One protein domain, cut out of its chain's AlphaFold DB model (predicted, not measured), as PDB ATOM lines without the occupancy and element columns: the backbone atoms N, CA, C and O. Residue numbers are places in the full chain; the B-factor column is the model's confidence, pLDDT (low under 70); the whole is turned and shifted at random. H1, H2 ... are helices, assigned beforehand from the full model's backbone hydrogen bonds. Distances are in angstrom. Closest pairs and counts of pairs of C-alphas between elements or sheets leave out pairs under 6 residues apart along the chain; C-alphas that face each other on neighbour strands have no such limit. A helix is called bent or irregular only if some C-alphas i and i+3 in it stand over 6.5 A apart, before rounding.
ATOM      1  N   PRO A   2      18.230  38.212-107.204       85.75
ATOM      2  CA  PRO A   2      17.536  37.613-108.342       85.75
ATOM      3  C   PRO A   2      17.833  36.110-108.412       85.75
ATOM      4  O   PRO A   2      18.992  35.718-108.326       85.75
ATOM      5  N   GLY A   3      16.795  35.283-108.546       88.25
ATOM      6  CA  GLY A   3      16.937  33.827-108.680       88.25
ATOM      7  C   GLY A   3      17.126  33.050-107.373       88.25
ATOM      8  O   GLY A   3      17.413  31.858-107.426       88.25
ATOM      9  N   CYS A   4      16.967  33.682-106.208       87.94
ATOM     10  CA  CYS A   4      17.088  32.994-104.923       87.94
ATOM     11  C   CYS A   4      15.725  32.755-104.274       87.94
ATOM     12  O   CYS A   4      14.846  33.615-104.325       87.94
ATOM     13  N   ILE A   5      15.592  31.610-103.605       87.56
ATOM     14  CA  ILE A   5      14.494  31.339-102.679       87.56
ATOM     15  C   ILE A   5      14.892  31.914-101.320       87.56
ATOM     16  O   ILE A   5      15.971  31.619-100.807       87.56
ATOM     17  N   VAL A   6      14.028  32.750-100.753       89.62
ATOM     18  CA  VAL A   6      14.190  33.289 -99.401       89.62
ATOM     19  C   VAL A   6      13.202  32.558 -98.501       89.62
ATOM     20  O   VAL A   6      11.996  32.673 -98.698       89.62
ATOM     21  N   ILE A   7      13.719  31.797 -97.536       88.25
ATOM     22  CA  ILE A   7      12.919  31.130 -96.505       88.25
ATOM     23  C   ILE A   7      13.048  31.952 -95.228       88.25
ATOM     24  O   ILE A   7      14.151  32.132 -94.711       88.25
ATOM     25  N   THR A   8      11.926  32.451 -94.720       89.69
ATOM     26  CA  THR A   8      11.848  33.121 -93.420       89.69
ATOM     27  C   THR A   8      11.006  32.264 -92.492       89.69
ATOM     28  O   THR A   8       9.812  32.117 -92.726       89.69
ATOM     29  N   ALA A   9      11.625  31.705 -91.458       90.81
ATOM     30  CA  ALA A   9      10.950  30.911 -90.439       90.81
ATOM     31  C   ALA A   9      11.211  31.523 -89.061       90.81
ATOM     32  O   ALA A   9      12.333  31.936 -88.763       90.81
ATOM     33  N   GLN A  10      10.184  31.577 -88.219       89.88
ATOM     34  CA  GLN A  10      10.263  32.122 -86.863       89.88
ATOM     35  C   GLN A  10      10.815  31.101 -85.864       89.88
ATOM     36  O   GLN A  10      11.294  31.474 -84.795       89.88
ATOM     37  N   ASN A  11      10.737  29.809 -86.188       87.94
ATOM     38  CA  ASN A  11      11.255  28.715 -85.374       87.94
ATOM     39  C   ASN A  11      11.578  27.481 -86.239       87.94
ATOM     40  O   ASN A  11      11.297  27.448 -87.438       87.94
ATOM     41  N   ALA A  12      12.165  26.455 -85.615       86.38
ATOM     42  CA  ALA A  12      12.565  25.225 -86.293       86.38
ATOM     43  C   ALA A  12      11.386  24.437 -86.895       86.38
ATOM     44  O   ALA A  12      11.546  23.860 -87.964       86.38
ATOM     45  N   ASN A  13      10.199  24.461 -86.275       90.19
ATOM     46  CA  ASN A  13       9.017  23.760 -86.795       90.19
ATOM     47  C   ASN A  13       8.485  24.416 -88.078       90.19
ATOM     48  O   ASN A  13       8.109  23.728 -89.028       90.19
ATOM     49  N   GLU A  14       8.478  25.751 -88.127       93.88
ATOM     50  CA  GLU A  14       8.106  26.497 -89.332       93.88
ATOM     51  C   GLU A  14       9.132  26.271 -90.446       93.88
ATOM     52  O   GLU A  14       8.754  25.989 -91.581       93.88
ATOM     53  N   LEU A  15      10.428  26.283 -90.111       92.06
ATOM     54  CA  LEU A  15      11.491  25.949 -91.059       92.06
ATOM     55  C   LEU A  15      11.304  24.537 -91.622       92.06
ATOM     56  O   LEU A  15      11.403  24.348 -92.830       92.06
ATOM     57  N   TRP A  16      10.998  23.565 -90.764       92.88
ATOM     58  CA  TRP A  16      10.758  22.183 -91.166       92.88
ATOM     59  C   TRP A  16       9.585  22.064 -92.141       92.88
ATOM     60  O   TRP A  16       9.733  21.478 -93.211       92.88
ATOM     61  N   SER A  17       8.468  22.726 -91.833       93.38
ATOM     62  CA  SER A  17       7.287  22.775 -92.704       93.38
ATOM     63  C   SER A  17       7.603  23.401 -94.069       93.38
ATOM     64  O   SER A  17       7.125  22.932 -95.103       93.38
ATOM     65  N   CYS A  18       8.445  24.444 -94.104       94.19
ATOM     66  CA  CYS A  18       8.917  25.023 -95.361       94.19
ATOM     67  C   CYS A  18       9.762  24.030 -96.172       94.19
ATOM     68  O   CYS A  18       9.593  23.945 -97.387       94.19
ATOM     69  N   LEU A  19      10.668  23.287 -95.527       93.19
ATOM     70  CA  LEU A  19      11.520  22.304 -96.202       93.19
ATOM     71  C   LEU A  19      10.705  21.139 -96.774       93.19
ATOM     72  O   LEU A  19      10.956  20.724 -97.904       93.19
ATOM     73  N   GLU A  20       9.704  20.661 -96.035       94.31
ATOM     74  CA  GLU A  20       8.758  19.648 -96.511       94.31
ATOM     75  C   GLU A  20       7.982  20.139 -97.739       94.31
ATOM     76  O   GLU A  20       7.942  19.449 -98.758       94.31
ATOM     77  N   GLY A  21       7.435  21.360 -97.688       94.12
ATOM     78  CA  GLY A  21       6.660  21.948 -98.787       94.12
ATOM     79  C   GLY A  21       7.468  22.260-100.053       94.12
ATOM     80  O   GLY A  21       6.891  22.375-101.133       94.12
ATOM     81  N   LEU A  22       8.795  22.382 -99.944       91.88
ATOM     82  CA  LEU A  22       9.699  22.590-101.080       91.88
ATOM     83  C   LEU A  22      10.157  21.280-101.742       91.88
ATOM     84  O   LEU A  22      10.785  21.320-102.804       91.88
ATOM     85  N   SER A  23       9.877  20.126-101.136       92.00
ATOM     86  CA  SER A  23      10.352  18.842-101.642       92.00
ATOM     87  C   SER A  23       9.530  18.367-102.844       92.00
ATOM     88  O   SER A  23       8.325  18.158-102.755       92.00
ATOM     89  N   ILE A  24      10.201  18.137-103.976       92.50
ATOM     90  CA  ILE A  24       9.586  17.537-105.178       92.50
ATOM     91  C   ILE A  24       9.501  16.005-105.110       92.50
ATOM     92  O   ILE A  24       8.786  15.377-105.887       92.50
ATOM     93  N   ALA A  25      10.269  15.405-104.203       94.19
ATOM     94  CA  ALA A  25      10.326  13.975-103.932       94.19
ATOM     95  C   ALA A  25       9.815  13.712-102.504       94.19
ATOM     96  O   ALA A  25       9.626  14.672-101.747       94.19
ATOM     97  N   PRO A  26       9.611  12.448-102.087       95.44
ATOM     98  CA  PRO A  26       9.378  12.150-100.680       95.44
ATOM     99  C   PRO A  26      10.450  12.807 -99.811       95.44
ATOM    100  O   PRO A  26      11.643  12.713-100.106       95.44
ATOM    101  N   PHE A  27      10.010  13.519 -98.779       95.56
ATOM    102  CA  PHE A  27      10.892  14.335 -97.962       95.56
ATOM    103  C   PHE A  27      11.882  13.466 -97.166       95.56
ATOM    104  O   PHE A  27      11.482  12.583 -96.407       95.56
ATOM    105  N   ASP A  28      13.183  13.727 -97.335       95.31
ATOM    106  CA  ASP A  28      14.258  13.072 -96.584       95.31
ATOM    107  C   ASP A  28      14.684  13.951 -95.399       95.31
ATOM    108  O   ASP A  28      15.538  14.839 -95.513       95.31
ATOM    109  N   ALA A  29      14.110  13.653 -94.234       93.19
ATOM    110  CA  ALA A  29      14.430  14.308 -92.969       93.19
ATOM    111  C   ALA A  29      15.931  14.246 -92.622       93.19
ATOM    112  O   ALA A  29      16.503  15.210 -92.112       93.19
ATOM    113  N   SER A  30      16.606  13.136 -92.939       93.12
ATOM    114  CA  SER A  30      18.033  12.977 -92.649       93.12
ATOM    115  C   SER A  30      18.891  13.876 -93.538       93.12
ATOM    116  O   SER A  30      19.889  14.435 -93.076       93.12
ATOM    117  N   ALA A  31      18.517  14.042 -94.810       92.69
ATOM    118  CA  ALA A  31      19.167  14.997 -95.703       92.69
ATOM    119  C   ALA A  31      18.957  16.444 -95.239       92.69
ATOM    120  O   ALA A  31      19.927  17.203 -95.204       92.69
ATOM    121  N   ALA A  32      17.740  16.798 -94.812       91.69
ATOM    122  CA  ALA A  32      17.431  18.121 -94.273       91.69
ATOM    123  C   ALA A  32      18.269  18.441 -93.022       91.69
ATOM    124  O   ALA A  32      18.912  19.488 -92.963       91.69
ATOM    125  N   VAL A  33      18.361  17.512 -92.064       91.31
ATOM    126  CA  VAL A  33      19.195  17.680 -90.861       91.31
ATOM    127  C   VAL A  33      20.675  17.822 -91.216       91.31
ATOM    128  O   VAL A  33      21.352  18.696 -90.673       91.31
ATOM    129  N   ARG A  34      21.202  17.004 -92.138       90.62
ATOM    130  CA  ARG A  34      22.599  17.136 -92.595       90.62
ATOM    131  C   ARG A  34      22.863  18.499 -93.230       90.62
ATOM    132  O   ARG A  34      23.896  19.099 -92.943       90.62
ATOM    133  N   TRP A  35      21.938  18.989 -94.052       88.88
ATOM    134  CA  TRP A  35      22.032  20.315 -94.662       88.88
ATOM    135  C   TRP A  35      22.014  21.430 -93.606       88.88
ATOM    136  O   TRP A  35      22.900  22.283 -93.614       88.88
ATOM    137  N   LEU A  36      21.094  21.371 -92.635       88.06
ATOM    138  CA  LEU A  36      20.997  22.345 -91.538       88.06
ATOM    139  C   LEU A  36      22.249  22.366 -90.651       88.06
ATOM    140  O   LEU A  36      22.719  23.440 -90.273       88.06
ATOM    141  N   ARG A  37      22.843  21.200 -90.365       86.12
ATOM    142  CA  ARG A  37      24.113  21.095 -89.618       86.12
ATOM    143  C   ARG A  37      25.301  21.713 -90.360       86.12
ATOM    144  O   ARG A  37      26.275  22.093 -89.719       86.12
ATOM    145  N   GLY A  38      25.228  21.816 -91.687       86.06
ATOM    146  CA  GLY A  38      26.236  22.482 -92.512       86.06
ATOM    147  C   GLY A  38      26.141  24.011 -92.507       86.06
ATOM    148  O   GLY A  38      27.022  24.665 -93.063       86.06
ATOM    149  N   TYR A  39      25.096  24.595 -91.908       82.69
ATOM    150  CA  TYR A  39      24.905  26.042 -91.893       82.69
ATOM    151  C   TYR A  39      25.955  26.737 -91.004       82.69
ATOM    152  O   TYR A  39      26.036  26.447 -89.802       82.69
ATOM    153  N   PRO A  40      26.753  27.676 -91.550       74.31
ATOM    154  CA  PRO A  40      27.737  28.411 -90.769       74.31
ATOM    155  C   PRO A  40      27.027  29.288 -89.732       74.31
ATOM    156  O   PRO A  40      26.303  30.219 -90.073       74.31
ATOM    157  N   GLY A  41      27.222  28.960 -88.453       73.75
ATOM    158  CA  GLY A  41      26.527  29.585 -87.322       73.75
ATOM    159  C   GLY A  41      25.721  28.606 -86.467       73.75
ATOM    160  O   GLY A  41      25.377  28.960 -85.348       73.75
ATOM    161  N   GLY A  42      25.497  27.376 -86.952       67.75
ATOM    162  CA  GLY A  42      24.852  26.294 -86.207       67.75
ATOM    163  C   GLY A  42      23.367  26.546 -85.938       67.75
ATOM    164  O   GLY A  42      22.997  27.342 -85.082       67.75
ATOM    165  N   LEU A  43      22.492  25.821 -86.633       71.00
ATOM    166  CA  LEU A  43      21.076  25.732 -86.276       71.00
ATOM    167  C   LEU A  43      20.883  24.526 -85.347       71.00
ATOM    168  O   LEU A  43      21.070  23.383 -85.762       71.00
ATOM    169  N   MET A  44      20.529  24.777 -84.082       66.69
ATOM    170  CA  MET A  44      20.090  23.729 -83.154       66.69
ATOM    171  C   MET A  44      18.698  23.261 -83.577       66.69
ATOM    172  O   MET A  44      17.693  23.880 -83.237       66.69
ATOM    173  N   VAL A  45      18.652  22.180 -84.347       63.59
ATOM    174  CA  VAL A  45      17.414  21.469 -84.666       63.59
ATOM    175  C   VAL A  45      17.276  20.369 -83.618       63.59
ATOM    176  O   VAL A  45      18.087  19.443 -83.593       63.59
ATOM    177  N   THR A  46      16.337  20.517 -82.686       54.78
ATOM    178  CA  THR A  46      15.947  19.426 -81.783       54.78
ATOM    179  C   THR A  46      15.172  18.392 -82.596       54.78
ATOM    180  O   THR A  46      14.280  18.794 -83.342       54.78
ATOM    181  N   GLU A  47      15.559  17.115 -82.493       53.50
ATOM    182  CA  GLU A  47      14.846  15.981 -83.117       53.50
ATOM    183  C   GLU A  47      13.384  15.882 -82.669       53.50
ATOM    184  O   GLU A  47      13.098  16.220 -81.495       53.50
TER     185      GLU A  47
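What this domain is: This is residues 2 to 47 of the 47 residues of an uncharacterized protein of Leminorella grimontii ATCC 33999 = DSM 5078 (UniProt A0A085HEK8). A long unnamed stretch, residues 2 to 11, leads into two short helices, H1 and H2, which are set at a steep angle to each other as a loose pair. The loop between them sticks out with residues 22 to 26, and after H2 a second unnamed tail, residues 38 to 47, turns and folds back. The printed part has 46 residues, with two named helices in the order H1, H2 and no named strand; the class is all helix, though under half of the residues, 19 of 46, are in named elements. It is only just compact, close to loose, with a radius of gyration of the C-alphas of 10.9 A, and its rounded outline spans 26 by 26 by 19 A.

How they stand to each other: H1, residues 12 to 21, and H2, residues 29 to 37, are close but not clearly touching, with 1 pair of C-alphas within 8 A. That closest pair is Leu 19 and Ala 32, whose C-alphas are 7.5 A apart. The helices run opposite ways at a steep tilt of 54 degrees, and their centres are 11.8 A apart. The link from H1 to H2 is short, with 7 residues. Residues 21 to 26, of which 21 belongs to H1, stand free. In both H1 and H2, every backbone O i to N i+4 pair is within hydrogen-bond range.

Where its parts are: The printed part begins with C-alpha 2 at (17.536, 37.613, -108.342). H1 runs from Ala 12, with its C-alpha at (12.565, 25.225, -86.293), to Gly 21, 14.2 A from first to last C-alpha. H2 runs from Ala 29 to Arg 37, 12.3 A long, and its last C-alpha is at (24.113, 21.095, -89.618). Neither helix is bent.

The domain as a whole: The two C-alphas farthest apart are those of Pro 2 and Glu 47, at 33.3 A. The printed part has no cut, and Glu 47 is the chain's last residue. The mean pLDDT of the printed part is 86.5; residue 42 and residues 44 to 47 are under 70, where the model's confidence is low.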